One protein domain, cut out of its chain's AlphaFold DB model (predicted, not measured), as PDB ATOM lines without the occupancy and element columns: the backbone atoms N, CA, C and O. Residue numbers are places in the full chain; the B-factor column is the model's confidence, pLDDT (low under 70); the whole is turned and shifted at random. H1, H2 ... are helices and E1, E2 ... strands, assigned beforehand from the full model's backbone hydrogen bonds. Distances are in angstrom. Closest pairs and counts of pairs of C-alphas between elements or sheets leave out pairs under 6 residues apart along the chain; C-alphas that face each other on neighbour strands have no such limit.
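Overview. This is residues 61 to 216 of the 292 residues of an uncharacterized protein of Candidatus Peregrinibacteria bacterium (UniProt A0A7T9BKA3). What is the overall picture? A twisted sheet of six strands and a smaller sheet of three form a sandwich, partly face to face with their strands crossed at 49 degrees; helix H1 lies over a face of the large sheet, and H2 only grazes that sheet along E1 at its edge. What are its parts and size? The printed part has 156 residues, with two named helices and nine named strands in the order H1, E1 to E9, H2, of mixed class. The large sheet runs E1, E2, E3, E9, E4, E7 and the small one E6, E5, E8, both antiparallel throughout. The whole is compact, with a radius of gyration of the C-alphas of 14.9 A and spans of 48 by 36 by 31 A.

Along the chain. Where is the large sheet? It holds E1, residues 93 to 95; E2, residues 100 to 110, 29.0 A long from (302.069, 324.363, 379.949); E3, residues 113 to 120, 22.1 A; E9, residues 191 to 198, 22.4 A; E4, residues 146 to 153, 21.8 A; and E7, residues 172 to 175. Where is the small sheet? It holds E6, residues 163 to 167; E5, residues 156 to 160; and E8, residues 181 to 185. Where are the helices? H1, residues 61 to 74, is 19.9 A long and begins at (294.271, 335.174, 388.390); H2, residues 203 to 216, is 20.5 A long and ends at (305.654, 323.806, 370.429).

Arrangement. How are the strands joined? E1, E2 and E3 form a meander, each the antiparallel neighbour of the one before, with N 95 and O 100 at 2.8 A and N 105 and O 117 at 2.8 A, within hydrogen-bond range. Also within range are N 116 and O 195 of E3 and E9 at 2.7 A, N 148 and O 196 of E4 and E9 at 2.8 A, N 149 and O 173 of E4 and E7 at 2.8 A, N 157 and O 184 of E5 and E8 at 2.9 A, and N 165 and O 158 of hairpin E5 and E6 at 2.8 A. How do the sheets meet? The parts that face each other are 9.8 A centre to centre, with best planes 34 degrees apart; the closest C-alphas of E3 and E8, Leu 120 and Asn 185, are 6.2 A apart. Where do the helices sit? H1 makes two layers with the large sheet, a helix on one face, at a height over the sheet of 9.6 A, over E3 and slantwise to it at 39 degrees on the local plane; 2 of its C-alphas fall on E2, only just short of lying over it too. H2 only grazes the sheet with residues 206 to 216, its closest C-alpha to E1 being Val 216, 6.2 A from that of Asn 95; in both helices every O i to N i+4 pair is within hydrogen-bond range.

Size, cuts and confidence. How far does it reach, and is it whole? The two C-alphas farthest apart, of Glu 111 and Glu 128, are 47.9 A apart, and the printed part has no cut. Which links are long? Those from H1 to E1, 18 residues, and from E3 to E4, 25 residues. Where is confidence low? The mean pLDDT of the printed part is 71.1, and 64 residues are under 70, among them 74 to 111 and 202 to 211.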
ATOM      1  N   ALA A  61     294.273 334.489 387.099       65.94
ATOM      2  CA  ALA A  61     294.271 335.174 388.390       65.94
ATOM      3  C   ALA A  61     295.278 334.555 389.371       65.94
ATOM      4  O   ALA A  61     296.020 335.281 390.030       65.94
ATOM      5  N   GLU A  62     295.337 333.225 389.437       65.38
ATOM      6  CA  GLU A  62     296.313 332.464 390.221       65.38
ATOM      7  C   GLU A  62     297.734 332.758 389.740       65.38
ATOM      8  O   GLU A  62     298.642 332.970 390.544       65.38
ATOM      9  N   HIS A  63     297.895 332.861 388.425       63.03
ATOM     10  CA  HIS A  63     299.141 333.222 387.783       63.03
ATOM     11  C   HIS A  63     299.606 334.645 388.149       63.03
ATOM     12  O   HIS A  63     300.724 334.844 388.625       63.03
ATOM     13  N   GLU A  64     298.731 335.646 388.000       66.31
ATOM     14  CA  GLU A  64     299.014 337.035 388.386       66.31
ATOM     15  C   GLU A  64     299.295 337.175 389.895       66.31
ATOM     16  O   GLU A  64     300.137 337.981 390.299       66.31
ATOM     17  N   ALA A  65     298.620 336.391 390.742       71.44
ATOM     18  CA  ALA A  65     298.864 336.367 392.183       71.44
ATOM     19  C   ALA A  65     300.235 335.763 392.525       71.44
ATOM     20  O   ALA A  65     300.974 336.341 393.323       71.44
ATOM     21  N   PHE A  66     300.599 334.650 391.887       70.31
ATOM     22  CA  PHE A  66     301.899 334.009 392.064       70.31
ATOM     23  C   PHE A  66     303.045 334.909 391.591       70.31
ATOM     24  O   PHE A  66     304.054 335.044 392.279       70.31
ATOM     25  N   HIS A  67     302.861 335.620 390.478       65.38
ATOM     26  CA  HIS A  67     303.805 336.640 390.021       65.38
ATOM     27  C   HIS A  67     304.039 337.726 391.072       65.38
ATOM     28  O   HIS A  67     305.185 337.994 391.432       65.38
ATOM     29  N   LYS A  68     302.965 338.305 391.619       70.19
ATOM     30  CA  LYS A  68     303.062 339.316 392.685       70.19
ATOM     31  C   LYS A  68     303.757 338.775 393.935       70.19
ATOM     32  O   LYS A  68     304.491 339.510 394.593       70.19
ATOM     33  N   GLU A  69     303.549 337.501 394.269       76.50
ATOM     34  CA  GLU A  69     304.270 336.843 395.362       76.50
ATOM     35  C   GLU A  69     305.775 336.765 395.070       76.50
ATOM     36  O   GLU A  69     306.579 337.153 395.922       76.50
ATOM     37  N   LEU A  70     306.166 336.315 393.873       67.50
ATOM     38  CA  LEU A  70     307.571 336.246 393.462       67.50
ATOM     39  C   LEU A  70     308.230 337.631 393.484       67.50
ATOM     40  O   LEU A  70     309.332 337.773 394.018       67.50
ATOM     41  N   GLU A  71     307.553 338.660 392.971       66.69
ATOM     42  CA  GLU A  71     308.022 340.047 393.036       66.69
ATOM     43  C   GLU A  71     308.242 340.515 394.475       66.69
ATOM     44  O   GLU A  71     309.302 341.056 394.799       66.69
ATOM     45  N   ALA A  72     307.253 340.301 395.349       72.38
ATOM     46  CA  ALA A  72     307.315 340.723 396.743       72.38
ATOM     47  C   ALA A  72     308.427 339.996 397.512       72.38
ATOM     48  O   ALA A  72     309.102 340.599 398.349       72.38
ATOM     49  N   ARG A  73     308.621 338.707 397.222       72.25
ATOM     50  CA  ARG A  73     309.555 337.831 397.931       72.25
ATOM     51  C   ARG A  73     311.003 338.002 397.485       72.25
ATOM     52  O   ARG A  73     311.896 337.960 398.326       72.25
ATOM     53  N   TYR A  74     311.235 338.173 396.188       65.75
ATOM     54  CA  TYR A  74     312.580 338.188 395.606       65.75
ATOM     55  C   TYR A  74     313.012 339.569 395.101       65.75
ATOM     56  O   TYR A  74     314.152 339.732 394.677       65.75
ATOM     57  N   GLY A  75     312.143 340.579 395.197       60.16
ATOM     58  CA  GLY A  75     312.504 341.979 394.984       60.16
ATOM     59  C   GLY A  75     312.729 342.370 393.524       60.16
ATOM     60  O   GLY A  75     313.346 343.405 393.279       60.16
ATOM     61  N   PHE A  76     312.219 341.594 392.563       56.50
ATOM     62  CA  PHE A  76     312.441 341.826 391.130       56.50
ATOM     63  C   PHE A  76     311.961 343.211 390.653       56.50
ATOM     64  O   PHE A  76     312.621 343.841 389.840       56.50
ATOM     65  N   ALA A  77     310.893 343.766 391.234       50.41
ATOM     66  CA  ALA A  77     310.407 345.111 390.903       50.41
ATOM     67  C   ALA A  77     311.325 346.267 391.375       50.41
ATOM     68  O   ALA A  77     311.047 347.430 391.084       50.41
ATOM     69  N   LYS A  78     312.382 345.982 392.151       46.84
ATOM     70  CA  LYS A  78     313.268 346.994 392.758       46.84
ATOM     71  C   LYS A  78     314.696 347.001 392.203       46.84
ATOM     72  O   LYS A  78     315.479 347.837 392.650       46.84
ATOM     73  N   ASP A  79     315.052 346.110 391.276       45.78
ATOM     74  CA  ASP A  79     316.379 346.136 390.646       45.78
ATOM     75  C   ASP A  79     316.393 347.190 389.518       45.78
ATOM     76  O   ASP A  79     315.696 347.018 388.517       45.78
ATOM     77  N   PRO A  80     317.171 348.281 389.639       40.56
ATOM     78  CA  PRO A  80     317.228 349.331 388.620       40.56
ATOM     79  C   PRO A  80     317.861 348.870 387.295       40.56
ATOM     80  O   PRO A  80     317.792 349.606 386.312       40.56
ATOM     81  N   HIS A  81     318.474 347.680 387.251       35.56
ATOM     82  CA  HIS A  81     319.076 347.094 386.050       35.56
ATOM     83  C   HIS A  81     318.135 346.134 385.299       35.56
ATOM     84  O   HIS A  81     318.405 345.790 384.146       35.56
ATOM     85  N   LEU A  82     316.997 345.751 385.895       41.44
ATOM     86  CA  LEU A  82     315.908 345.062 385.196       41.44
ATOM     87  C   LEU A  82     315.248 346.049 384.215       41.44
ATOM     88  O   LEU A  82     314.312 346.773 384.542       41.44
ATOM     89  N   THR A  83     315.780 346.112 382.995       34.75
ATOM     90  CA  THR A  83     315.458 347.143 381.991       34.75
ATOM     91  C   THR A  83     314.119 346.928 381.285       34.75
ATOM     92  O   THR A  83     313.602 347.856 380.662       34.75
ATOM     93  N   ARG A  84     313.506 345.747 381.420       36.88
ATOM     94  CA  ARG A  84     312.136 345.467 380.977       36.88
ATOM     95  C   ARG A  84     311.502 344.401 381.867       36.88
ATOM     96  O   ARG A  84     311.717 343.207 381.687       36.88
ATOM     97  N   TRP A  85     310.667 344.841 382.800       32.81
ATOM     98  CA  TRP A  85     309.565 344.014 383.279       32.81
ATOM     99  C   TRP A  85     308.478 344.103 382.206       32.81
ATOM    100  O   TRP A  85     307.683 345.044 382.192       32.81
ATOM    101  N   THR A  86     308.467 343.188 381.234       36.25
ATOM    102  CA  THR A  86     307.257 343.008 380.433       36.25
ATOM    103  C   THR A  86     306.289 342.180 381.266       36.25
ATOM    104  O   THR A  86     306.033 341.014 381.004       36.25
ATOM    105  N   SER A  87     305.610 342.829 382.212       33.44
ATOM    106  CA  SER A  87     304.229 342.444 382.506       33.44
ATOM    107  C   SER A  87     303.345 342.824 381.320       33.44
ATOM    108  O   SER A  87     302.344 343.519 381.496       33.44
ATOM    109  N   ASN A  88     303.737 342.462 380.094       34.66
ATOM    110  CA  ASN A  88     302.765 342.406 379.036       34.66
ATOM    111  C   ASN A  88     302.116 341.026 379.186       34.66
ATOM    112  O   ASN A  88     302.731 340.043 378.780       34.66
ATOM    113  N   PRO A  89     300.918 340.906 379.788       34.09
ATOM    114  CA  PRO A  89     300.185 339.640 379.857       34.09
ATOM    115  C   PRO A  89     299.876 339.044 378.469       34.09
ATOM    116  O   PRO A  89     299.277 337.977 378.384       34.09
ATOM    117  N   GLU A  90     300.263 339.721 377.384       32.50
ATOM    118  CA  GLU A  90     300.269 339.215 376.011       32.50
ATOM    119  C   GLU A  90     301.510 338.367 375.658       32.50
ATOM    120  O   GLU A  90     301.457 337.619 374.691       32.50
ATOM    121  N   GLN A  91     302.602 338.425 376.433       38.75
ATOM    122  CA  GLN A  91     303.805 337.580 376.273       38.75
ATOM    123  C   GLN A  91     303.748 336.311 377.140       38.75
ATOM    124  O   GLN A  91     304.759 335.767 377.581       38.75
ATOM    125  N   VAL A  92     302.531 335.857 377.416       38.34
ATOM    126  CA  VAL A  92     302.242 334.579 378.055       38.34
ATOM    127  C   VAL A  92     302.342 333.515 376.968       38.34
ATOM    128  O   VAL A  92     301.438 333.373 376.143       38.34
ATOM    129  N   TYR A  93     303.457 332.790 376.937       44.34
ATOM    130  CA  TYR A  93     303.619 331.683 376.006       44.34
ATOM    131  C   TYR A  93     302.982 330.443 376.624       44.34
ATOM    132  O   TYR A  93     303.400 329.940 377.669       44.34
ATOM    133  N   VAL A  94     301.905 329.987 375.995       38.69
ATOM    134  CA  VAL A  94     301.150 328.825 376.456       38.69
ATOM    135  C   VAL A  94     301.231 327.771 375.387       38.69
ATOM    136  O   VAL A  94     300.841 328.056 374.260       38.69
ATOM    137  N   ASN A  95     301.722 326.588 375.744       41.56
ATOM    138  CA  ASN A  95     301.678 325.399 374.912       41.56
ATOM    139  C   ASN A  95     300.245 324.838 374.916       41.56
ATOM    140  O   ASN A  95     299.779 324.287 375.919       41.56
ATOM    141  N   LYS A  96     299.536 324.969 373.787       38.50
ATOM    142  CA  LYS A  96     298.127 324.564 373.616       38.50
ATOM    143  C   LYS A  96     297.844 323.091 373.915       38.50
ATOM    144  O   LYS A  96     296.703 322.771 374.234       38.50
ATOM    145  N   ASN A  97     298.833 322.206 373.792       42.06
ATOM    146  CA  ASN A  97     298.603 320.759 373.877       42.06
ATOM    147  C   ASN A  97     299.184 320.103 375.123       42.06
ATOM    148  O   ASN A  97     298.812 318.976 375.436       42.06
ATOM    149  N   ALA A  98     300.015 320.821 375.872       39.97
ATOM    150  CA  ALA A  98     300.516 320.340 377.150       39.97
ATOM    151  C   ALA A  98     299.980 321.158 378.346       39.97
ATOM    152  O   ALA A  98     300.347 320.912 379.487       39.97
ATOM    153  N   GLY A  99     299.091 322.137 378.118       40.81
ATOM    154  CA  GLY A  99     298.570 322.997 379.192       40.81
ATOM    155  C   GLY A  99     299.673 323.785 379.910       40.81
ATOM    156  O   GLY A  99     299.465 324.319 380.997       40.81
ATOM    157  N   GLU A 100     300.862 323.852 379.321       51.66
ATOM    158  CA  GLU A 100     302.069 324.363 379.949       51.66
ATOM    159  C   GLU A 100     302.126 325.846 379.678       51.66
ATOM    160  O   GLU A 100     302.154 326.294 378.532       51.66
ATOM    161  N   SER A 101     302.142 326.626 380.741       50.12
ATOM    162  CA  SER A 101     302.488 328.025 380.639       50.12
ATOM    163  C   SER A 101     303.850 328.182 381.286       50.12
ATOM    164  O   SER A 101     303.973 327.911 382.484       50.12
ATOM    165  N   ILE A 102     304.850 328.576 380.501       53.41
ATOM    166  CA  ILE A 102     306.076 329.142 381.059       53.41
ATOM    167  C   ILE A 102     306.039 330.640 380.871       53.41
ATOM    168  O   ILE A 102     305.784 331.138 379.775       53.41
ATOM    169  N   HIS A 103     306.335 331.358 381.938       58.41
ATOM    170  CA  HIS A 103     306.368 332.807 381.897       58.41
ATOM    171  C   HIS A 103     307.774 333.271 382.189       58.41
ATOM    172  O   HIS A 103     308.379 332.851 383.176       58.41
ATOM    173  N   ILE A 104     308.286 334.128 381.312       54.59
ATOM    174  CA  ILE A 104     309.518 334.860 381.570       54.59
ATOM    175  C   ILE A 104     309.108 336.111 382.339       54.59
ATOM    176  O   ILE A 104     308.464 337.004 381.800       54.59
ATOM    177  N   VAL A 105     309.438 336.151 383.627       48.72
ATOM    178  CA  VAL A 105     308.952 337.178 384.564       48.72
ATOM    179  C   VAL A 105     309.887 338.395 384.621       48.72
ATOM    180  O   VAL A 105     309.628 339.354 385.334       48.72
ATOM    181  N   GLY A 106     310.974 338.407 383.852       48.50
ATOM    182  CA  GLY A 106     311.851 339.568 383.711       48.50
ATOM    183  C   GLY A 106     313.156 339.204 383.021       48.50
ATOM    184  O   GLY A 106     313.550 338.043 383.058       48.50
ATOM    185  N   VAL A 107     313.811 340.191 382.406       51.16
ATOM    186  CA  VAL A 107     315.160 340.051 381.840       51.16
ATOM    187  C   VAL A 107     316.060 341.145 382.413       51.16
ATOM    188  O   VAL A 107     315.802 342.333 382.205       51.16
ATOM    189  N   ASN A 108     317.107 340.766 383.150       55.59
ATOM    190  CA  ASN A 108     318.155 341.679 383.609       55.59
ATOM    191  C   ASN A 108     319.390 341.474 382.738       55.59
ATOM    192  O   ASN A 108     320.084 340.466 382.875       55.59
ATOM    193  N   LEU A 109     319.648 342.413 381.832       57.72
ATOM    194  CA  LEU A 109     320.872 342.418 381.041       57.72
ATOM    195  C   LEU A 109     321.958 343.131 381.842       57.72
ATOM    196  O   LEU A 109     321.941 344.354 381.986       57.72
ATOM    197  N   LYS A 110     322.913 342.363 382.359       62.12
ATOM    198  CA  LYS A 110     324.156 342.888 382.923       62.12
ATOM    199  C   LYS A 110     325.264 342.767 381.887       62.12
ATOM    200  O   LYS A 110     325.174 341.958 380.970       62.12
ATOM    201  N   GLU A 111     326.337 343.537 382.066       63.22
ATOM    202  CA  GLU A 111     327.462 343.596 381.114       63.22
ATOM    203  C   GLU A 111     328.009 342.212 380.724       63.22
ATOM    204  O   GLU A 111     328.448 342.030 379.595       63.22
ATOM    205  N   ASN A 112     327.936 341.231 381.633       76.31
ATOM    206  CA  ASN A 112     328.509 339.899 381.434       76.31
ATOM    207  C   ASN A 112     327.479 338.763 381.392       76.31
ATOM    208  O   ASN A 112     327.856 337.634 381.087       76.31
ATOM    209  N   TYR A 113     326.215 339.018 381.741       79.12
ATOM    210  CA  TYR A 113     325.206 337.962 381.817       79.12
ATOM    211  C   TYR A 113     323.785 338.488 381.696       79.12
ATOM    212  O   TYR A 113     323.500 339.626 382.067       79.12
ATOM    213  N   ALA A 114     322.894 337.640 381.203       76.56
ATOM    214  CA  ALA A 114     321.464 337.897 381.209       76.56
ATOM    215  C   ALA A 114     320.816 337.054 382.304       76.56
ATOM    216  O   ALA A 114     321.174 335.895 382.478       76.56
ATOM    217  N   GLU A 115     319.879 337.619 383.054       79.62
ATOM    218  CA  GLU A 115     319.105 336.889 384.058       79.62
ATOM    219  C   GLU A 115     317.632 336.901 383.690       79.62
ATOM    220  O   GLU A 115     317.081 337.957 383.391       79.62
ATOM    221  N   MET A 116     317.002 335.737 383.759       77.69
ATOM    222  CA  MET A 116     315.580 335.533 383.579       77.69
ATOM    223  C   MET A 116     314.961 334.861 384.798       77.69
ATOM    224  O   MET A 116     315.638 334.189 385.574       77.69
ATOM    225  N   VAL A 117     313.649 334.998 384.955       77.94
ATOM    226  CA  VAL A 117     312.875 334.135 385.852       77.94
ATOM    227  C   VAL A 117     311.888 333.349 385.012       77.94
ATOM    228  O   VAL A 117     311.041 333.948 384.362       77.94
ATOM    229  N   TRP A 118     312.006 332.029 385.024       82.38
ATOM    230  CA  TRP A 118     311.085 331.109 384.369       82.38
ATOM    231  C   TRP A 118     310.057 330.604 385.371       82.38
ATOM    232  O   TRP A 118     310.423 330.162 386.460       82.38
ATOM    233  N   VAL A 119     308.781 330.626 384.998       79.69
ATOM    234  CA  VAL A 119     307.693 330.064 385.808       79.69
ATOM    235  C   VAL A 119     306.994 328.964 385.038       79.69
ATOM    236  O   VAL A 119     306.233 329.309 384.154       79.69
ATOM    237  N   LEU A 120     307.207 327.685 385.361       81.56
ATOM    238  CA  LEU A 120     306.505 326.561 384.723       81.56
ATOM    239  C   LEU A 120     305.211 326.228 385.477       81.56
ATOM    240  O   LEU A 120     305.200 326.135 386.709       81.56
ATOM    241  N   ALA A 121     304.134 325.974 384.733       80.19
ATOM    242  CA  ALA A 121     302.867 325.499 385.283       80.19
ATOM    243  C   ALA A 121     303.020 324.180 386.079       80.19
ATOM    244  O   ALA A 121     303.970 323.429 385.851       80.19
ATOM    245  N   PRO A 122     302.105 323.874 387.017       80.31
ATOM    246  CA  PRO A 122     302.047 322.564 387.664       80.31
ATOM    247  C   PRO A 122     301.843 321.428 386.659       80.31
ATOM    248  O   PRO A 122     301.109 321.584 385.683       80.31
ATOM    249  N   ALA A 123     302.388 320.252 386.967       82.62
ATOM    250  CA  ALA A 123     301.963 319.024 386.316       82.62
ATOM    251  C   ALA A 123     300.506 318.704 386.687       82.62
ATOM    252  O   ALA A 123     300.099 318.846 387.845       82.62
ATOM    253  N   TYR A 124     299.727 318.222 385.722       78.12
ATOM    254  CA  TYR A 124     298.324 317.855 385.924       78.12
ATOM    255  C   TYR A 124     297.983 316.526 385.244       78.12
ATOM    256  O   TYR A 124     298.779 315.965 384.494       78.12
ATOM    257  N   ILE A 125     296.803 315.986 385.548       77.06
ATOM    258  CA  ILE A 125     296.252 314.813 384.863       77.06
ATOM    259  C   ILE A 125     295.203 315.304 383.863       77.06
ATOM    260  O   ILE A 125     294.261 315.987 384.268       77.06
ATOM    261  N   ASN A 126     295.370 314.998 382.575       77.12
ATOM    262  CA  ASN A 126     294.403 315.379 381.540       77.12
ATOM    263  C   ASN A 126     293.125 314.515 381.591       77.12
ATOM    264  O   ASN A 126     293.002 313.598 382.406       77.12
ATOM    265  N   ALA A 127     292.156 314.817 380.723       71.38
ATOM    266  CA  ALA A 127     290.876 314.105 380.668       71.38
ATOM    267  C   ALA A 127     291.043 312.608 380.338       71.38
ATOM    268  O   ALA A 127     290.223 311.782 380.735       71.38
ATOM    269  N   GLU A 128     292.136 312.259 379.666       79.44
ATOM    270  CA  GLU A 128     292.522 310.908 379.272       79.44
ATOM    271  C   GLU A 128     293.262 310.147 380.390       79.44
ATOM    272  O   GLU A 128     293.651 308.993 380.205       79.44
ATOM    273  N   GLY A 129     293.460 310.761 381.563       75.31
ATOM    274  CA  GLY A 129     294.150 310.147 382.699       75.31
ATOM    275  C   GLY A 129     295.677 310.136 382.576       75.31
ATOM    276  O   GLY A 129     296.354 309.454 383.348       75.31
ATOM    277  N   GLN A 130     296.238 310.874 381.619       76.19
ATOM    278  CA  GLN A 130     297.675 310.979 381.392       76.19
ATOM    279  C   GLN A 130     298.259 312.121 382.221       76.19
ATOM    280  O   GLN A 130     297.671 313.198 382.325       76.19
ATOM    281  N   ARG A 131     299.443 311.892 382.798       78.00
ATOM    282  CA  ARG A 131     300.195 312.947 383.480       78.00
ATOM    283  C   ARG A 131     300.871 313.831 382.444       78.00
ATOM    284  O   ARG A 131     301.726 313.356 381.703       78.00
ATOM    285  N   VAL A 132     300.498 315.098 382.449       75.19
ATOM    286  CA  VAL A 132     301.069 316.150 381.618       75.19
ATOM    287  C   VAL A 132     302.010 316.969 382.494       75.19
ATOM    288  O   VAL A 132     301.651 317.353 383.609       75.19
ATOM    289  N   LEU A 133     303.246 317.132 382.035       79.94
ATOM    290  CA  LEU A 133     304.279 317.923 382.709       79.94
ATOM    291  C   LEU A 133     304.291 319.324 382.098       79.94
ATOM    292  O   LEU A 133     303.621 319.518 381.097       79.94
ATOM    293  N   ALA A 134     305.009 320.268 382.710       77.00
ATOM    294  CA  ALA A 134     305.330 321.546 382.078       77.00
ATOM    295  C   ALA A 134     306.826 321.615 381.790       77.00
ATOM    296  O   ALA A 134     307.601 321.564 382.740       77.00
ATOM    297  N   HIS A 135     307.253 321.730 380.538       77.62
ATOM    298  CA  HIS A 135     308.670 321.774 380.167       77.62
ATOM    299  C   HIS A 135     309.066 323.069 379.460       77.62
ATOM    300  O   HIS A 135     308.228 323.774 378.910       77.62
ATOM    301  N   VAL A 136     310.367 323.375 379.471       76.69
ATOM    302  CA  VAL A 136     310.980 324.408 378.617       76.69
ATOM    303  C   VAL A 136     310.751 324.083 377.145       76.69
ATOM    304  O   VAL A 136     310.547 322.915 376.815       76.69
ATOM    305  N   PRO A 137     310.739 325.074 376.240       68.00
ATOM    306  CA  PRO A 137     310.108 324.892 374.936       68.00
ATOM    307  C   PRO A 137     310.828 323.866 374.072       68.00
ATOM    308  O   PRO A 137     310.228 323.309 373.169       68.00
ATOM    309  N   PHE A 138     312.106 323.599 374.316       78.62
ATOM    310  CA  PHE A 138     312.815 322.564 373.592       78.62
ATOM    311  C   PHE A 138     314.076 322.128 374.330       78.62
ATOM    312  O   PHE A 138     314.677 322.895 375.083       78.62
ATOM    313  N   GLU A 139     314.482 320.889 374.087       85.19
ATOM    314  CA  GLU A 139     315.817 320.409 374.422       85.19
ATOM    315  C   GLU A 139     316.841 321.035 373.472       85.19
ATOM    316  O   GLU A 139     316.637 321.055 372.248       85.19
ATOM    317  N   HIS A 140     317.919 321.586 374.029       86.75
ATOM    318  CA  HIS A 140     318.869 322.368 373.249       86.75
ATOM    319  C   HIS A 140     320.293 322.366 373.788       86.75
ATOM    320  O   HIS A 140     320.558 321.941 374.907       86.75
ATOM    321  N   ILE A 141     321.208 322.847 372.944       86.00
ATOM    322  CA  ILE A 141     322.586 323.191 373.300       86.00
ATOM    323  C   ILE A 141     322.841 324.675 373.063       86.00
ATOM    324  O   ILE A 141     322.386 325.255 372.071       86.00
ATOM    325  N   HIS A 142     323.671 325.246 373.923       84.12
ATOM    326  CA  HIS A 142     324.324 326.530 373.709       84.12
ATOM    327  C   HIS A 142     325.777 326.281 373.304       84.12
ATOM    328  O   HIS A 142     326.485 325.560 373.997       84.12
ATOM    329  N   SER A 143     326.267 326.861 372.210       82.00
ATOM    330  CA  SER A 143     327.647 326.578 371.756       82.00
ATOM    331  C   SER A 143     328.746 327.230 372.604       82.00
ATOM    332  O   SER A 143     329.882 326.765 372.669       82.00
ATOM    333  N   ASN A 144     328.428 328.370 373.210       82.44
ATOM    334  CA  ASN A 144     329.398 329.277 373.817       82.44
ATOM    335  C   ASN A 144     328.857 329.953 375.080       82.44
ATOM    336  O   ASN A 144     329.451 330.925 375.548       82.44
ATOM    337  N   GLN A 145     327.732 329.464 375.599       87.88
ATOM    338  CA  GLN A 145     327.028 330.051 376.724       87.88
ATOM    339  C   GLN A 145     326.753 328.982 377.781       87.88
ATOM    340  O   GLN A 145     326.351 327.869 377.462       87.88
ATOM    341  N   GLU A 146     327.035 329.322 379.034       91.56
ATOM    342  CA  GLU A 146     326.597 328.578 380.208       91.56
ATOM    343  C   GLU A 146     325.219 329.093 380.623       91.56
ATOM    344  O   GLU A 146     325.017 330.306 380.737       91.56
ATOM    345  N   GLU A 147     324.301 328.174 380.898       91.81
ATOM    346  CA  GLU A 147     323.008 328.472 381.502       91.81
ATOM    347  C   GLU A 147     322.980 327.918 382.931       91.81
ATOM    348  O   GLU A 147     323.153 326.723 383.164       91.81
ATOM    349  N   GLN A 148     322.800 328.798 383.911       92.31
ATOM    350  CA  GLN A 148     322.728 328.459 385.327       92.31
ATOM    351  C   GLN A 148     321.298 328.576 385.823       92.31
ATOM    352  O   GLN A 148     320.665 329.620 385.676       92.31
ATOM    353  N   PHE A 149     320.828 327.549 386.510       91.38
ATOM    354  CA  PHE A 149     319.474 327.444 387.017       91.38
ATOM    355  C   PHE A 149     319.492 327.431 388.540       91.38
ATOM    356  O   PHE A 149     320.159 326.614 389.169       91.38
ATOM    357  N   GLU A 150     318.725 328.330 389.138       90.12
ATOM    358  CA  GLU A 150     318.499 328.435 390.573       90.12
ATOM    359  C   GLU A 150     317.016 328.217 390.846       90.12
ATOM    360  O   GLU A 150     316.170 329.027 390.450       90.12
ATOM    361  N   LYS A 151     316.672 327.140 391.551       89.50
ATOM    362  CA  LYS A 151     315.278 326.912 391.925       89.50
ATOM    363  C   LYS A 151     314.835 327.894 393.008       89.50
ATOM    364  O   LYS A 151     315.378 327.908 394.109       89.50
ATOM    365  N   LEU A 152     313.776 328.655 392.734       85.31
ATOM    366  CA  LEU A 152     313.165 329.571 393.701       85.31
ATOM    367  C   LEU A 152     312.045 328.884 394.497       85.31
ATOM    368  O   LEU A 152     311.913 329.088 395.703       85.31
ATOM    369  N   CYS A 153     311.211 328.077 393.836       86.19
ATOM    370  CA  CYS A 153     310.160 327.276 394.476       86.19
ATOM    371  C   CYS A 153     309.632 326.181 393.538       86.19
ATOM    372  O   CYS A 153     309.945 326.194 392.357       86.19
ATOM    373  N   GLY A 154     308.834 325.246 394.061       88.06
ATOM    374  CA  GLY A 154     308.295 324.116 393.296       88.06
ATOM    375  C   GLY A 154     309.280 322.954 393.134       88.06
ATOM    376  O   GLY A 154     310.262 322.825 393.880       88.06
ATOM    377  N   GLU A 155     308.991 322.089 392.167       88.94
ATOM    378  CA  GLU A 155     309.806 320.927 391.815       88.94
ATOM    379  C   GLU A 155     310.407 321.140 390.428       88.94
ATOM    380  O   GLU A 155     309.693 321.478 389.493       88.94
ATOM    381  N   VAL A 156     311.718 320.941 390.301       89.94
ATOM    382  CA  VAL A 156     312.387 320.934 389.000       89.94
ATOM    383  C   VAL A 156     313.005 319.571 388.775       89.94
ATOM    384  O   VAL A 156     313.692 319.011 389.637       89.94
ATOM    385  N   ASN A 157     312.764 319.065 387.583       90.56
ATOM    386  CA  ASN A 157     313.556 318.024 386.984       90.56
ATOM    387  C   ASN A 157     314.267 318.621 385.781       90.56
ATOM    388  O   ASN A 157     313.708 319.448 385.066       90.56
ATOM    389  N   ALA A 158     315.500 318.205 385.572       90.62
ATOM    390  CA  ALA A 158     316.249 318.577 384.393       90.62
ATOM    391  C   ALA A 158     316.965 317.352 383.856       90.62
ATOM    392  O   ALA A 158     317.269 316.420 384.597       90.62
ATOM    393  N   GLN A 159     317.239 317.360 382.565       89.31
ATOM    394  CA  GLN A 159     318.233 316.500 381.960       89.31
ATOM    395  C   GLN A 159     319.352 317.414 381.491       89.31
ATOM    396  O   GLN A 159     319.068 318.413 380.840       89.31
ATOM    397  N   VAL A 160     320.590 317.093 381.856       89.81
ATOM    398  CA  VAL A 160     321.792 317.789 381.386       89.81
ATOM    399  C   VAL A 160     322.786 316.726 380.950       89.81
ATOM    400  O   VAL A 160     323.152 315.864 381.753       89.81
ATOM    401  N   ASN A 161     323.180 316.744 379.681       86.31
ATOM    402  CA  ASN A 161     324.109 315.791 379.082       86.31
ATOM    403  C   ASN A 161     323.699 314.328 379.344       86.31
ATOM    404  O   ASN A 161     324.460 313.502 379.855       86.31
ATOM    405  N   GLY A 162     322.416 314.033 379.106       83.12
ATOM    406  CA  GLY A 162     321.810 312.725 379.381       83.12
ATOM    407  C   GLY A 162     321.619 312.347 380.861       83.12
ATOM    408  O   GLY A 162     321.064 311.281 381.143       83.12
ATOM    409  N   VAL A 163     322.040 313.177 381.821       84.56
ATOM    410  CA  VAL A 163     321.880 312.917 383.260       84.56
ATOM    411  C   VAL A 163     320.613 313.585 383.775       84.56
ATOM    412  O   VAL A 163     320.468 314.801 383.693       84.56
ATOM    413  N   ILE A 164     319.706 312.794 384.355       87.50
ATOM    414  CA  ILE A 164     318.504 313.323 385.007       87.50
ATOM    415  C   ILE A 164     318.864 313.834 386.402       87.50
ATOM    416  O   ILE A 164     319.317 313.077 387.262       87.50
ATOM    417  N   LEU A 165     318.597 315.113 386.625       87.38
ATOM    418  CA  LEU A 165     318.719 315.815 387.889       87.38
ATOM    419  C   LEU A 165     317.318 316.041 388.466       87.38
ATOM    420  O   LEU A 165     316.396 316.469 387.769       87.38
ATOM    421  N   GLN A 166     317.147 315.758 389.753       83.69
ATOM    422  CA  GLN A 166     315.978 316.179 390.517       83.69
ATOM    423  C   GLN A 166     316.474 317.144 391.580       83.69
ATOM    424  O   GLN A 166     317.163 316.729 392.506       83.69
ATOM    425  N   ALA A 167     316.161 318.426 391.416       68.31
ATOM    426  CA  ALA A 167     316.749 319.453 392.258       68.31
ATOM    427  C   ALA A 167     315.871 319.696 393.499       68.31
ATOM    428  O   ALA A 167     314.675 320.012 393.403       68.31
ATOM    429  N   GLU A 168     316.454 319.558 394.686       69.44
ATOM    430  CA  GLU A 168     315.875 319.924 395.973       69.44
ATOM    431  C   GLU A 168     315.775 321.451 396.147       69.44
ATOM    432  O   GLU A 168     316.101 322.235 395.261       69.44
ATOM    433  N   LYS A 169     315.160 321.901 397.253       53.56
ATOM    434  CA  LYS A 169     314.613 323.262 397.473       53.56
ATOM    435  C   LYS A 169     315.624 324.423 397.364       53.56
ATOM    436  O   LYS A 169     315.201 325.572 397.425       53.56
ATOM    437  N   THR A 170     316.907 324.139 397.184       54.62
ATOM    438  CA  THR A 170     317.999 325.117 397.068       54.62
ATOM    439  C   THR A 170     319.008 324.744 395.987       54.62
ATOM    440  O   THR A 170     320.121 325.266 395.981       54.62
ATOM    441  N   ASP A 171     318.653 323.809 395.113       73.62
ATOM    442  CA  ASP A 171     319.620 323.250 394.190       73.62
ATOM    443  C   ASP A 171     319.843 324.180 393.006       73.62
ATOM    444  O   ASP A 171     318.912 324.699 392.377       73.62
ATOM    445  N   PHE A 172     321.129 324.374 392.751       84.75
ATOM    446  CA  PHE A 172     321.655 325.001 391.564       84.75
ATOM    447  C   PHE A 172     322.120 323.900 390.620       84.75
ATOM    448  O   PHE A 172     322.747 322.932 391.056       84.75
ATOM    449  N   PHE A 173     321.854 324.064 389.333       90.31
ATOM    450  CA  PHE A 173     322.504 323.273 388.297       90.31
ATOM    451  C   PHE A 173     322.918 324.180 387.143       90.31
ATOM    452  O   PHE A 173     322.338 325.247 386.954       90.31
ATOM    453  N   SER A 174     323.931 323.758 386.395       92.00
ATOM    454  CA  SER A 174     324.397 324.458 385.201       92.00
ATOM    455  C   SER A 174     324.344 323.512 384.012       92.00
ATOM    456  O   SER A 174     324.690 322.338 384.151       92.00
ATOM    457  N   ALA A 175     323.965 324.041 382.857       91.19
ATOM    458  CA  ALA A 175     324.314 323.481 381.564       91.19
ATOM    459  C   ALA A 175     325.530 324.251 381.040       91.19
ATOM    460  O   ALA A 175     325.467 325.470 380.856       91.19
ATOM    461  N   LEU A 176     326.659 323.564 380.867       92.50
ATOM    462  CA  LEU A 176     327.852 324.179 380.295       92.50
ATOM    463  C   LEU A 176     327.685 324.317 378.775       92.50
ATOM    464  O   LEU A 176     326.821 323.662 378.185       92.50
ATOM    465  N   PRO A 177     328.524 325.132 378.109       89.25
ATOM    466  CA  PRO A 177     328.558 325.143 376.657       89.25
ATOM    467  C   PRO A 177     328.672 323.719 376.100       89.25
ATOM    468  O   PRO A 177     329.510 322.939 376.550       89.25
ATOM    469  N   GLU A 178     327.850 323.423 375.097       84.94
ATOM    470  CA  GLU A 178     327.715 322.138 374.407       84.94
ATOM    471  C   GLU A 178     327.008 321.013 375.185       84.94
ATOM    472  O   GLU A 178     326.829 319.936 374.610       84.94
ATOM    473  N   ASP A 179     326.559 321.246 376.424       89.12
ATOM    474  CA  ASP A 179     325.694 320.300 377.135       89.12
ATOM    475  C   ASP A 179     324.254 320.385 376.604       89.12
ATOM    476  O   ASP A 179     323.629 321.451 376.621       89.12
ATOM    477  N   ASP A 180     323.705 319.255 376.144       88.44
ATOM    478  CA  ASP A 180     322.274 319.145 375.855       88.44
ATOM    479  C   ASP A 180     321.484 319.253 377.150       88.44
ATOM    480  O   ASP A 180     321.830 318.617 378.147       88.44
ATOM    481  N   HIS A 181     320.428 320.058 377.158       89.81
ATOM    482  CA  HIS A 181     319.615 320.193 378.352       89.81
ATOM    483  C   HIS A 181     318.155 320.537 378.070       89.81
ATOM    484  O   HIS A 181     317.789 321.127 377.053       89.81
ATOM    485  N   ILE A 182     317.309 320.134 379.015       88.69
ATOM    486  CA  ILE A 182     315.886 320.469 379.093       88.69
ATOM    487  C   ILE A 182     315.468 320.449 380.566       88.69
ATOM    488  O   ILE A 182     315.894 319.579 381.327       88.69
ATOM    489  N   ALA A 183     314.627 321.395 380.981       89.19
ATOM    490  CA  ALA A 183     314.054 321.446 382.325       89.19
ATOM    491  C   ALA A 183     312.528 321.329 382.277       89.19
ATOM    492  O   ALA A 183     311.877 321.834 381.363       89.19
ATOM    493  N   TRP A 184     311.946 320.672 383.275       88.44
ATOM    494  CA  TRP A 184     310.506 320.513 383.410       88.44
ATOM    495  C   TRP A 184     310.054 320.482 384.870       88.44
ATOM    496  O   TRP A 184     310.797 320.127 385.787       88.44
ATOM    497  N   ASN A 185     308.799 320.850 385.089       89.00
ATOM    498  CA  ASN A 185     308.108 320.760 386.357       89.00
ATOM    499  C   ASN A 185     307.287 319.475 386.379       89.00
ATOM    500  O   ASN A 185     306.327 319.319 385.620       89.00
ATOM    501  N   SER A 186     307.665 318.550 387.258       86.00
ATOM    502  CA  SER A 186     306.843 317.375 387.540       86.00
ATOM    503  C   SER A 186     305.943 317.551 388.763       86.00
ATOM    504  O   SER A 186     305.051 316.731 388.976       86.00
ATOM    505  N   GLY A 187     306.113 318.618 389.539       86.88
ATOM    506  CA  GLY A 187     305.377 318.851 390.772       86.88
ATOM    507  C   GLY A 187     303.940 319.310 390.554       86.88
ATOM    508  O   GLY A 187     303.575 319.853 389.514       86.88
ATOM    509  N   ALA A 188     303.117 319.137 391.588       85.00
ATOM    510  CA  ALA A 188     301.730 319.614 391.615       85.00
ATOM    511  C   ALA A 188     301.602 321.117 391.939       85.00
ATOM    512  O   ALA A 188     300.492 321.633 392.058       85.00
ATOM    513  N   THR A 189     302.719 321.828 392.107       86.06
ATOM    514  CA  THR A 189     302.748 323.282 392.313       86.06
ATOM    515  C   THR A 189     303.530 323.952 391.192       86.06
ATOM    516  O   THR A 189     304.397 323.303 390.604       86.06
ATOM    517  N   PRO A 190     303.294 325.245 390.918       84.19
ATOM    518  CA  PRO A 190     304.100 325.976 389.952       84.19
ATOM    519  C   PRO A 190     305.578 325.939 390.350       84.19
ATOM    520  O   PRO A 190     305.921 326.002 391.535       84.19
ATOM    521  N   LEU A 191     306.445 325.821 389.353       85.56
ATOM    522  CA  LEU A 191     307.889 325.944 389.503       85.56
ATOM    523  C   LEU A 191     308.274 327.371 389.148       85.56
ATOM    524  O   LEU A 191     307.862 327.865 388.107       85.56
ATOM    525  N   ALA A 192     309.104 328.007 389.971       85.62
ATOM    526  CA  ALA A 192     309.812 329.219 389.578       85.62
ATOM    527  C   ALA A 192     311.317 328.983 389.672       85.62
ATOM    528  O   ALA A 192     311.810 328.496 390.695       85.62
ATOM    529  N   MET A 193     312.041 329.357 388.626       87.62
ATOM    530  CA  MET A 193     313.494 329.274 388.548       87.62
ATOM    531  C   MET A 193     314.058 330.615 388.127       87.62
ATOM    532  O   MET A 193     313.513 331.271 387.247       87.62
ATOM    533  N   ARG A 194     315.173 331.007 388.727       85.38
ATOM    534  CA  ARG A 194     316.017 332.063 388.190       85.38
ATOM    535  C   ARG A 194     317.044 331.414 387.273       85.38
ATOM    536  O   ARG A 194     317.694 330.453 387.667       85.38
ATOM    537  N   VAL A 195     317.179 331.946 386.074       87.19
ATOM    538  CA  VAL A 195     318.041 331.425 385.020       87.19
ATOM    539  C   VAL A 195     319.042 332.500 384.641       87.19
ATOM    540  O   VAL A 195     318.653 333.648 384.443       87.19
ATOM    541  N   ARG A 196     320.330 332.176 384.592       87.88
ATOM    542  CA  ARG A 196     321.390 333.122 384.234       87.88
ATOM    543  C   ARG A 196     322.200 332.585 383.071       87.88
ATOM    544  O   ARG A 196     322.627 331.443 383.108       87.88
ATOM    545  N   TYR A 197     322.464 333.439 382.099       86.25
ATOM    546  CA  TYR A 197     323.169 333.092 380.875       86.25
ATOM    547  C   TYR A 197     324.491 333.835 380.801       86.25
ATOM    548  O   TYR A 197     324.500 335.069 380.853       86.25
ATOM    549  N   TYR A 198     325.586 333.095 380.655       87.25
ATOM    550  CA  TYR A 198     326.952 333.612 380.603       87.25
ATOM    551  C   TYR A 198     327.649 333.168 379.306       87.25
ATOM    552  O   TYR A 198     327.922 331.981 379.168       87.25
ATOM    553  N   PRO A 199     327.996 334.071 378.371       84.62
ATOM    554  CA  PRO A 199     327.688 335.502 378.371       84.62
ATOM    555  C   PRO A 199     326.186 335.757 378.181       84.62
ATOM    556  O   PRO A 199     325.438 334.841 377.850       84.62
ATOM    557  N   ALA A 200     325.736 337.001 378.363       75.50
ATOM    558  CA  ALA A 200     324.347 337.383 378.106       75.50
ATOM    559  C   ALA A 200     323.898 336.958 376.696       75.50
ATOM    560  O   ALA A 200     324.615 337.209 375.725       75.50
ATOM    561  N   PHE A 201     322.711 336.353 376.564       70.00
ATOM    562  CA  PHE A 201     322.128 336.146 375.238       70.00
ATOM    563  C   PHE A 201     321.777 337.516 374.636       70.00
ATOM    564  O   PHE A 201     321.196 338.384 375.292       70.00
ATOM    565  N   GLY A 202     322.178 337.736 373.384       64.56
ATOM    566  CA  GLY A 202     321.781 338.920 372.623       64.56
ATOM    567  C   GLY A 202     320.320 338.838 372.169       64.56
ATOM    568  O   GLY A 202     319.592 337.907 372.513       64.56
ATOM    569  N   ARG A 203     319.894 339.775 371.310       61.34
ATOM    570  CA  ARG A 203     318.544 339.762 370.703       61.34
ATOM    571  C   ARG A 203     318.207 338.441 370.003       61.34
ATOM    572  O   ARG A 203     317.041 338.064 369.938       61.34
ATOM    573  N   ASP A 204     319.213 337.736 369.500       63.28
ATOM    574  CA  ASP A 204     319.019 336.489 368.763       63.28
ATOM    575  C   ASP A 204     318.650 335.310 369.672       63.28
ATOM    576  O   ASP A 204     317.856 334.468 369.266       63.28
ATOM    577  N   GLY A 205     319.119 335.284 370.927       65.00
ATOM    578  CA  GLY A 205     318.693 334.264 371.892       65.00
ATOM    579  C   GLY A 205     317.247 334.458 372.349       65.00
ATOM    580  O   GLY A 205     316.494 333.491 372.444       65.00
ATOM    581  N   GLU A 206     316.811 335.711 372.529       62.97
ATOM    582  CA  GLU A 206     315.395 336.023 372.774       62.97
ATOM    583  C   GLU A 206     314.537 335.553 371.591       62.97
ATOM    584  O   GLU A 206     313.569 334.822 371.782       62.97
ATOM    585  N   ARG A 207     314.932 335.885 370.354       63.50
ATOM    586  CA  ARG A 207     314.248 335.415 369.139       63.50
ATOM    587  C   ARG A 207     314.202 333.892 369.049       63.50
ATOM    588  O   ARG A 207     313.151 333.356 368.714       63.50
ATOM    589  N   ALA A 208     315.294 333.208 369.382       68.19
ATOM    590  CA  ALA A 208     315.363 331.754 369.353       68.19
ATOM    591  C   ALA A 208     314.331 331.122 370.280       68.19
ATOM    592  O   ALA A 208     313.508 330.325 369.825       68.19
ATOM    593  N   LEU A 209     314.317 331.545 371.546       68.75
ATOM    594  CA  LEU A 209     313.322 331.102 372.515       68.75
ATOM    595  C   LEU A 209     311.916 331.323 371.947       68.75
ATOM    596  O   LEU A 209     311.149 330.373 371.825       68.75
ATOM    597  N   MET A 210     311.606 332.550 371.525       66.50
ATOM    598  CA  MET A 210     310.301 332.938 370.975       66.50
ATOM    599  C   MET A 210     309.850 332.091 369.781       66.50
ATOM    600  O   MET A 210     308.674 331.743 369.666       66.50
ATOM    601  N   THR A 211     310.769 331.760 368.878       69.38
ATOM    602  CA  THR A 211     310.469 330.935 367.708       69.38
ATOM    603  C   THR A 211     310.124 329.505 368.111       69.38
ATOM    604  O   THR A 211     309.091 328.989 367.682       69.38
ATOM    605  N   TYR A 212     310.928 328.873 368.967       71.50
ATOM    606  CA  TYR A 212     310.639 327.514 369.433       71.50
ATOM    607  C   TYR A 212     309.372 327.451 370.291       71.50
ATOM    608  O   TYR A 212     308.593 326.506 370.173       71.50
ATOM    609  N   TRP A 213     309.086 328.508 371.048       67.44
ATOM    610  CA  TRP A 213     307.810 328.713 371.732       67.44
ATOM    611  C   TRP A 213     306.596 328.737 370.799       67.44
ATOM    612  O   TRP A 213     305.549 328.163 371.109       67.44
ATOM    613  N   GLY A 214     306.714 329.396 369.648       62.84
ATOM    614  CA  GLY A 214     305.680 329.356 368.615       62.84
ATOM    615  C   GLY A 214     305.477 327.942 368.067       62.84
ATOM    616  O   GLY A 214     304.345 327.525 367.856       62.84
ATOM    617  N   LEU A 215     306.560 327.185 367.900       65.50
ATOM    618  CA  LEU A 215     306.536 325.859 367.278       65.50
ATOM    619  C   LEU A 215     305.984 324.758 368.186       65.50
ATOM    620  O   LEU A 215     305.275 323.880 367.698       65.50
ATOM    621  N   VAL A 216     306.238 324.798 369.498       65.12
ATOM    622  CA  VAL A 216     305.654 323.806 370.429       65.12
ATOM    623  C   VAL A 216     304.132 323.857 370.503       65.12
ATOM    624  O   VAL A 216     303.499 322.886 370.906       65.12
TER     625      VAL A 216